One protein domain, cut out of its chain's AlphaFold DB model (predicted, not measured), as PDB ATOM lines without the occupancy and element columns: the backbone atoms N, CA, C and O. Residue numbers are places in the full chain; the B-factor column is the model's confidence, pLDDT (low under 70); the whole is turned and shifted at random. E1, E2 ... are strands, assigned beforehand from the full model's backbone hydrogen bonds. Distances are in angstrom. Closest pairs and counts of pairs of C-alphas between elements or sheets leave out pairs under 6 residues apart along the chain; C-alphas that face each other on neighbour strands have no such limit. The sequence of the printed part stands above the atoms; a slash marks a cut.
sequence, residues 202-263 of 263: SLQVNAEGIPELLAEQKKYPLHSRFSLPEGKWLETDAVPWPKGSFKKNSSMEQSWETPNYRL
ATOM      1  N   SER A 202      -5.236 -18.246  -9.124       83.44
ATOM      2  CA  SER A 202      -5.824 -19.059 -10.188       83.44
ATOM      3  C   SER A 202      -6.032 -20.495  -9.721       83.44
ATOM      4  O   SER A 202      -5.374 -20.966  -8.797       83.44
ATOM      5  N   LEU A 203      -7.003 -21.173 -10.327       83.62
ATOM      6  CA  LEU A 203      -7.365 -22.549 -10.002       83.62
ATOM      7  C   LEU A 203      -7.071 -23.425 -11.221       83.62
ATOM      8  O   LEU A 203      -7.460 -23.093 -12.345       83.62
ATOM      9  N   GLN A 204      -6.414 -24.555 -10.998       85.44
ATOM     10  CA  GLN A 204      -6.160 -25.573 -12.018       85.44
ATOM     11  C   GLN A 204      -6.418 -26.967 -11.452       85.44
ATOM     12  O   GLN A 204      -6.473 -27.131 -10.240       85.44
ATOM     13  N   VAL A 205      -6.522 -27.975 -12.313       84.12
ATOM     14  CA  VAL A 205      -6.480 -29.385 -11.900       84.12
ATOM     15  C   VAL A 205      -5.139 -29.985 -12.304       84.12
ATOM     16  O   VAL A 205      -4.730 -29.871 -13.461       84.12
ATOM     17  N   ASN A 206      -4.443 -30.604 -11.354       83.00
ATOM     18  CA  ASN A 206      -3.124 -31.178 -11.584       83.00
ATOM     19  C   ASN A 206      -3.182 -32.509 -12.366       83.00
ATOM     20  O   ASN A 206      -4.246 -32.991 -12.767       83.00
ATOM     21  N   ALA A 207      -2.018 -33.113 -12.624       80.19
ATOM     22  CA  ALA A 207      -1.923 -34.345 -13.410       80.19
ATOM     23  C   ALA A 207      -2.680 -35.533 -12.780       80.19
ATOM     24  O   ALA A 207      -3.189 -36.381 -13.525       80.19
ATOM     25  N   GLU A 208      -2.778 -35.541 -11.449       79.94
ATOM     26  CA  GLU A 208      -3.457 -36.537 -10.611       79.94
ATOM     27  C   GLU A 208      -4.968 -36.281 -10.500       79.94
ATOM     28  O   GLU A 208      -5.697 -37.115  -9.975       79.94
ATOM     29  N   GLY A 209      -5.467 -35.166 -11.045       78.56
ATOM     30  CA  GLY A 209      -6.885 -34.825 -10.980       78.56
ATOM     31  C   GLY A 209      -7.279 -34.054  -9.719       78.56
ATOM     32  O   GLY A 209      -8.464 -33.974  -9.419       78.56
ATOM     33  N   ILE A 210      -6.332 -33.474  -8.982       82.12
ATOM     34  CA  ILE A 210      -6.610 -32.704  -7.761       82.12
ATOM     35  C   ILE A 210      -6.664 -31.205  -8.103       82.12
ATOM     36  O   ILE A 210      -5.752 -30.708  -8.777       82.12
ATOM     37  N   PRO A 211      -7.698 -30.456  -7.672       84.56
ATOM     38  CA  PRO A 211      -7.725 -29.005  -7.806       84.56
ATOM     39  C   PRO A 211      -6.619 -28.361  -6.974       84.56
ATOM     40  O   PRO A 211      -6.439 -28.684  -5.805       84.56
ATOM     41  N   GLU A 212      -5.907 -27.406  -7.550       87.50
ATOM     42  CA  GLU A 212      -4.841 -26.664  -6.893       87.50
ATOM     43  C   GLU A 212      -5.075 -25.165  -7.044       87.50
ATOM     44  O   GLU A 212      -5.298 -24.666  -8.153       87.50
ATOM     45  N   LEU A 213      -4.960 -24.440  -5.931       87.44
ATOM     46  CA  LEU A 213      -4.790 -22.994  -5.964       87.44
ATOM     47  C   LEU A 213      -3.338 -22.668  -6.295       87.44
ATOM     48  O   LEU A 213      -2.406 -23.106  -5.617       87.44
ATOM     49  N   LEU A 214      -3.167 -21.847  -7.319       85.12
ATOM     50  CA  LEU A 214      -1.920 -21.193  -7.652       85.12
ATOM     51  C   LEU A 214      -1.953 -19.787  -7.064       85.12
ATOM     52  O   LEU A 214      -2.803 -18.975  -7.432       85.12
ATOM     53  N   ALA A 215      -1.017 -19.518  -6.163       84.38
ATOM     54  CA  ALA A 215      -0.749 -18.182  -5.659       84.38
ATOM     55  C   ALA A 215       0.745 -17.918  -5.834       84.38
ATOM     56  O   ALA A 215       1.578 -18.616  -5.246       84.38
ATOM     57  N   GLU A 216       1.082 -16.931  -6.662       80.75
ATOM     58  CA  GLU A 216       2.468 -16.605  -7.015       80.75
ATOM     59  C   GLU A 216       3.222 -17.826  -7.595       80.75
ATOM     60  O   GLU A 216       2.906 -18.285  -8.689       80.75
ATOM     61  N   GLN A 217       4.216 -18.366  -6.873       76.81
ATOM     62  CA  GLN A 217       5.011 -19.545  -7.255       76.81
ATOM     63  C   GLN A 217       4.665 -20.802  -6.440       76.81
ATOM     64  O   GLN A 217       5.354 -21.819  -6.541       76.81
ATOM     65  N   LYS A 218       3.626 -20.744  -5.602       84.88
ATOM     66  CA  LYS A 218       3.225 -21.853  -4.735       84.88
ATOM     67  C   LYS A 218       1.936 -22.490  -5.231       84.88
ATOM     68  O   LYS A 218       1.035 -21.813  -5.726       84.88
ATOM     69  N   LYS A 219       1.872 -23.809  -5.069       87.69
ATOM     70  CA  LYS A 219       0.715 -24.638  -5.400       87.69
ATOM     71  C   LYS A 219       0.148 -25.209  -4.114       87.69
ATOM     72  O   LYS A 219       0.904 -25.747  -3.307       87.69
ATOM     73  N   TYR A 220      -1.158 -25.087  -3.940       87.12
ATOM     74  CA  TYR A 220      -1.864 -25.582  -2.769       87.12
ATOM     75  C   TYR A 220      -2.957 -26.546  -3.228       87.12
ATOM     76  O   TYR A 220      -3.948 -26.075  -3.794       87.12
ATOM     77  N   PRO A 221      -2.793 -27.866  -3.033       86.00
ATOM     78  CA  PRO A 221      -3.848 -28.817  -3.349       86.00
ATOM     79  C   PRO A 221      -5.047 -28.586  -2.429       86.00
ATOM     80  O   PRO A 221      -4.906 -28.327  -1.231       86.00
ATOM     81  N   LEU A 222      -6.234 -28.631  -3.019       82.88
ATOM     82  CA  LEU A 222      -7.502 -28.491  -2.329       82.88
ATOM     83  C   LEU A 222      -8.102 -29.871  -2.101       82.88
ATOM     84  O   LEU A 222      -8.439 -30.580  -3.046       82.88
ATOM     85  N   HIS A 223      -8.296 -30.192  -0.828       81.62
ATOM     86  CA  HIS A 223      -8.921 -31.426  -0.383       81.62
ATOM     87  C   HIS A 223     -10.273 -31.093   0.244       81.62
ATOM     88  O   HIS A 223     -10.363 -30.239   1.130       81.62
ATOM     89  N   SER A 224     -11.322 -31.771  -0.207       77.56
ATOM     90  CA  SER A 224     -12.674 -31.621   0.319       77.56
ATOM     91  C   SER A 224     -13.165 -32.949   0.878       77.56
ATOM     92  O   SER A 224     -12.814 -34.027   0.396       77.56
ATOM     93  N   ARG A 225     -14.008 -32.870   1.908       82.25
ATOM     94  CA  ARG A 225     -14.685 -34.034   2.476       82.25
ATOM     95  C   ARG A 225     -16.163 -33.752   2.683       82.25
ATOM     96  O   ARG A 225     -16.523 -32.697   3.204       82.25
ATOM     97  N   PHE A 226     -17.001 -34.714   2.321       78.50
ATOM     98  CA  PHE A 226     -18.450 -34.637   2.487       78.50
ATOM     99  C   PHE A 226     -18.918 -35.685   3.492       78.50
ATOM    100  O   PHE A 226     -18.539 -36.854   3.405       78.50
ATOM    101  N   SER A 227     -19.725 -35.265   4.468       82.12
ATOM    102  CA  SER A 227     -20.327 -36.173   5.444       82.12
ATOM    103  C   SER A 227     -21.472 -36.950   4.801       82.12
ATOM    104  O   SER A 227     -22.381 -36.342   4.237       82.12
ATOM    105  N   LEU A 228     -21.461 -38.274   4.936       79.81
ATOM    106  CA  LEU A 228     -22.540 -39.153   4.492       79.81
ATOM    107  C   LEU A 228     -23.471 -39.506   5.669       79.81
ATOM    108  O   LEU A 228     -22.993 -39.604   6.804       79.81
ATOM    109  N   PRO A 229     -24.773 -39.764   5.428       75.81
ATOM    110  CA  PRO A 229     -25.752 -40.058   6.484       75.81
ATOM    111  C   PRO A 229     -25.394 -41.219   7.423       75.81
ATOM    112  O   PRO A 229     -25.831 -41.236   8.567       75.81
ATOM    113  N   GLU A 230     -24.557 -42.161   6.983       78.06
ATOM    114  CA  GLU A 230     -24.110 -43.306   7.792       78.06
ATOM    115  C   GLU A 230     -22.845 -43.034   8.629       78.06
ATOM    116  O   GLU A 230     -22.165 -43.962   9.064       78.06
ATOM    117  N   GLY A 231     -22.477 -41.765   8.828       78.38
ATOM    118  CA  GLY A 231     -21.291 -41.385   9.605       78.38
ATOM    119  C   GLY A 231     -19.961 -41.668   8.894       78.38
ATOM    120  O   GLY A 231     -18.909 -41.684   9.531       78.38
ATOM    121  N   LYS A 232     -20.001 -41.891   7.576       80.38
ATOM    122  CA  LYS A 232     -18.822 -42.051   6.712       80.38
ATOM    123  C   LYS A 232     -18.467 -40.725   6.038       80.38
ATOM    124  O   LYS A 232     -19.321 -39.852   5.896       80.38
ATOM    125  N   TRP A 233     -17.223 -40.596   5.594       80.62
ATOM    126  CA  TRP A 233     -16.749 -39.447   4.824       80.62
ATOM    127  C   TRP A 233     -16.451 -39.866   3.388       80.62
ATOM    128  O   TRP A 233     -15.839 -40.909   3.163       80.62
ATOM    129  N   LEU A 234     -16.882 -39.049   2.429       76.94
ATOM    130  CA  LEU A 234     -16.368 -39.085   1.065       76.94
ATOM    131  C   LEU A 234     -15.216 -38.084   0.974       76.94
ATOM    132  O   LEU A 234     -15.443 -36.889   1.158       76.94
ATOM    133  N   GLU A 235     -14.009 -38.564   0.692       78.00
ATOM    134  CA  GLU A 235     -12.844 -37.723   0.402       78.00
ATOM    135  C   GLU A 235     -12.738 -37.505  -1.111       78.00
ATOM    136  O   GLU A 235     -12.810 -38.460  -1.888       78.00
ATOM    137  N   THR A 236     -12.583 -36.253  -1.547       68.75
ATOM    138  CA  THR A 236     -12.514 -35.930  -2.982       68.75
ATOM    139  C   THR A 236     -11.252 -36.438  -3.664       68.75
ATOM    140  O   THR A 236     -11.230 -36.537  -4.882       68.75
ATOM    141  N   ASP A 237     -10.225 -36.808  -2.904       66.25
ATOM    142  CA  ASP A 237      -8.952 -37.312  -3.432       66.25
ATOM    143  C   ASP A 237      -9.107 -38.678  -4.111       66.25
ATOM    144  O   ASP A 237      -8.281 -39.073  -4.930       66.25
ATOM    145  N   ALA A 238     -10.191 -39.394  -3.796       61.47
ATOM    146  CA  ALA A 238     -10.518 -40.674  -4.408       61.47
ATOM    147  C   ALA A 238     -11.171 -40.535  -5.797       61.47
ATOM    148  O   ALA A 238     -11.299 -41.532  -6.509       61.47
ATOM    149  N   VAL A 239     -11.609 -39.329  -6.187       65.56
ATOM    150  CA  VAL A 239     -12.329 -39.082  -7.445       65.56
ATOM    151  C   VAL A 239     -11.703 -37.886  -8.175       65.56
ATOM    152  O   VAL A 239     -11.855 -36.749  -7.728       65.56
ATOM    153  N   PRO A 240     -11.021 -38.103  -9.314       67.25
ATOM    154  CA  PRO A 240     -10.307 -37.036 -10.003       67.25
ATOM    155  C   PRO A 240     -11.273 -36.003 -10.597       67.25
ATOM    156  O   PRO A 240     -12.288 -36.346 -11.205       67.25
ATOM    157  N   TRP A 241     -10.918 -34.728 -10.473       71.56
ATOM    158  CA  TRP A 241     -11.614 -33.623 -11.117       71.56
ATOM    159  C   TRP A 241     -11.371 -33.604 -12.637       71.56
ATOM    160  O   TRP A 241     -10.309 -34.034 -13.111       71.56
ATOM    161  N   PRO A 242     -12.315 -33.053 -13.424       70.25
ATOM    162  CA  PRO A 242     -12.108 -32.768 -14.839       70.25
ATOM    163  C   PRO A 242     -10.855 -31.915 -15.051       70.25
ATOM    164  O   PRO A 242     -10.718 -30.835 -14.477       70.25
ATOM    165  N   LYS A 243      -9.932 -32.386 -15.894       68.94
ATOM    166  CA  LYS A 243      -8.680 -31.671 -16.168       68.94
ATOM    167  C   LYS A 243      -8.953 -30.337 -16.864       68.94
ATOM    168  O   LYS A 243      -9.669 -30.294 -17.861       68.94
ATOM    169  N   GLY A 244      -8.321 -29.267 -16.385       68.00
ATOM    170  CA  GLY A 244      -8.411 -27.948 -17.005       68.00
ATOM    171  C   GLY A 244      -7.890 -26.814 -16.124       68.00
ATOM    172  O   GLY A 244      -7.596 -26.996 -14.943       68.00
ATOM    173  N   SER A 245      -7.777 -25.632 -16.726       67.12
ATOM    174  CA  SER A 245      -7.546 -24.361 -16.035       67.12
ATOM    175  C   SER A 245      -8.859 -23.590 -15.942       67.12
ATOM    176  O   SER A 245      -9.539 -23.413 -16.960       67.12
ATOM    177  N   PHE A 246      -9.194 -23.084 -14.760       74.94
ATOM    178  CA  PHE A 246     -10.427 -22.332 -14.551       74.94
ATOM    179  C   PHE A 246     -10.191 -20.843 -14.766       74.94
ATOM    180  O   PHE A 246      -9.204 -20.273 -14.297       74.94
ATOM    181  N   LYS A 247     -11.110 -20.189 -15.482       71.94
ATOM    182  CA  LYS A 247     -11.037 -18.741 -15.674       71.94
ATOM    183  C   LYS A 247     -11.457 -18.035 -14.386       71.94
ATOM    184  O   LYS A 247     -12.357 -18.477 -13.672       71.94
ATOM    185  N   LYS A 248     -10.841 -16.886 -14.117       67.44
ATOM    186  CA  LYS A 248     -11.290 -15.986 -13.051       67.44
ATOM    187  C   LYS A 248     -12.772 -15.651 -13.271       67.44
ATOM    188  O   LYS A 248     -13.162 -15.335 -14.393       67.44
ATOM    189  N   ASN A 249     -13.578 -15.748 -12.214       69.12
ATOM    190  CA  ASN A 249     -15.039 -15.575 -12.236       69.12
ATOM    191  C   ASN A 249     -15.829 -16.632 -13.037       69.12
ATOM    192  O   ASN A 249     -16.977 -16.381 -13.396       69.12
ATOM    193  N   SER A 250     -15.253 -17.806 -13.315       69.31
ATOM    194  CA  SER A 250     -16.025 -18.964 -13.792       69.31
ATOM    195  C   SER A 250     -16.456 -19.860 -12.633       69.31
ATOM    196  O   SER A 250     -15.698 -20.046 -11.684       69.31
ATOM    197  N   SER A 251     -17.651 -20.437 -12.731       70.44
ATOM    198  CA  SER A 251     -18.125 -21.506 -11.850       70.44
ATOM    199  C   SER A 251     -18.023 -22.854 -12.562       70.44
ATOM    200  O   SER A 251     -18.371 -22.951 -13.740       70.44
ATOM    201  N   MET A 252     -17.605 -23.893 -11.843       69.19
ATOM    202  CA  MET A 252     -17.782 -25.282 -12.262       69.19
ATOM    203  C   MET A 252     -18.572 -26.015 -11.186       69.19
ATOM    204  O   MET A 252     -18.339 -25.809  -9.997       69.19
ATOM    205  N   GLU A 253     -19.486 -26.870 -11.620       73.00
ATOM    206  CA  GLU A 253     -20.205 -27.796 -10.760       73.00
ATOM    207  C   GLU A 253     -19.710 -29.209 -11.066       73.00
ATOM    208  O   GLU A 253     -19.585 -29.596 -12.229       73.00
ATOM    209  N   GLN A 254     -19.389 -29.955 -10.017       71.19
ATOM    210  CA  GLN A 254     -19.058 -31.368 -10.089       71.19
ATOM    211  C   GLN A 254     -20.082 -32.091  -9.226       71.19
ATOM    212  O   GLN A 254     -20.325 -31.670  -8.101       71.19
ATOM    213  N   SER A 255     -20.662 -33.165  -9.757       72.06
ATOM    214  CA  SER A 255     -21.463 -34.086  -8.957       72.06
ATOM    215  C   SER A 255     -20.658 -35.339  -8.639       72.06
ATOM    216  O   SER A 255     -19.818 -35.774  -9.439       72.06
ATOM    217  N   TRP A 256     -20.956 -35.946  -7.499       71.69
ATOM    218  CA  TRP A 256     -20.394 -37.216  -7.066       71.69
ATOM    219  C   TRP A 256     -21.510 -38.233  -6.893       71.69
ATOM    220  O   TRP A 256     -22.503 -37.982  -6.217       71.69
ATOM    221  N   GLU A 257     -21.337 -39.411  -7.481       70.94
ATOM    222  CA  GLU A 257     -22.244 -40.528  -7.254       70.94
ATOM    223  C   GLU A 257     -21.609 -41.502  -6.265       70.94
ATOM    224  O   GLU A 257     -20.496 -41.994  -6.442       70.94
ATOM    225  N   THR A 258     -22.341 -41.768  -5.195       67.31
ATOM    226  CA  THR A 258     -22.087 -42.866  -4.266       67.31
ATOM    227  C   THR A 258     -23.146 -43.945  -4.511       67.31
ATOM    228  O   THR A 258     -24.183 -43.640  -5.105       67.31
ATOM    229  N   PRO A 259     -22.972 -45.184  -4.016       71.25
ATOM    230  CA  PRO A 259     -23.992 -46.227  -4.169       71.25
ATOM    231  C   PRO A 259     -25.397 -45.822  -3.688       71.25
ATOM    232  O   PRO A 259     -26.383 -46.371  -4.173       71.25
ATOM    233  N   ASN A 260     -25.486 -44.862  -2.758       72.06
ATOM    234  CA  ASN A 260     -26.726 -44.483  -2.083       72.06
ATOM    235  C   ASN A 260     -27.172 -43.028  -2.344       72.06
ATOM    236  O   ASN A 260     -28.308 -42.687  -2.023       72.06
ATOM    237  N   TYR A 261     -26.311 -42.160  -2.896       67.75
ATOM    238  CA  TYR A 261     -26.564 -40.714  -3.020       67.75
ATOM    239  C   TYR A 261     -25.865 -40.100  -4.229       67.75
ATOM    240  O   TYR A 261     -24.734 -40.473  -4.539       67.75
ATOM    241  N   ARG A 262     -26.496 -39.080  -4.814       69.88
ATOM    242  CA  ARG A 262     -25.855 -38.121  -5.713       69.88
ATOM    243  C   ARG A 262     -25.638 -36.817  -4.948       69.88
ATOM    244  O   ARG A 262     -26.596 -36.278  -4.395       69.88
ATOM    245  N   LEU A 263     -24.388 -36.380  -4.882       59.84
ATOM    246  CA  LEU A 263     -23.918 -35.155  -4.235       59.84
ATOM    247  C   LEU A 263     -23.494 -34.135  -5.286       59.84
ATOM    248  O   LEU A 263     -23.073 -34.579  -6.379       59.84
TER     249      LEU A 263
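This is residues 202 to 263 of the 263 residues of an uncharacterized protein of Lentisphaerae bacterium (UniProt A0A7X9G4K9). With little regular structure, a small antiparallel sheet, ordered E1 - E2 - E3, sits at one end and the hairpin E4 and E5 toward the other; the long tail, residues 236 to 263, runs back past E1, then returns. The printed part has 62 residues with five named strands and no named helix, 19 residues in named elements, all strand. It is loose, radius of gyration of the C-alphas 13.2 A, spanning 40 by 20 by 19 A.

E1, residues 202 to 205, begins at C-alpha 202 (-5.824, -19.059, -10.188). E2, residues 211 to 215, is 13.1 A long; E3 is residues 218 to 221. E4 is residues 225 to 227; E5, residues 233 to 235, ends at C-alpha 235 (-12.844, -37.723, 0.402).

E1, E2 and E3 form a meander, each strand the antiparallel neighbour of the one before. Within hydrogen-bond range are N 204 and O 212, 3.1 A, N 213 and O 220, 2.9 A, and, between E4 and E5, N 226 and O 234, 2.9 A. Residues 203 to 204 of E1 pair antiparallel with residues 245 to 246. E3 and E4 are apart.

The farthest C-alphas, Gln 217 and Asn 260, are 40.7 A apart. The printed part has no cut; the four links between strands are tight. Sixteen residues are under pLDDT 70, among them 236 to 240.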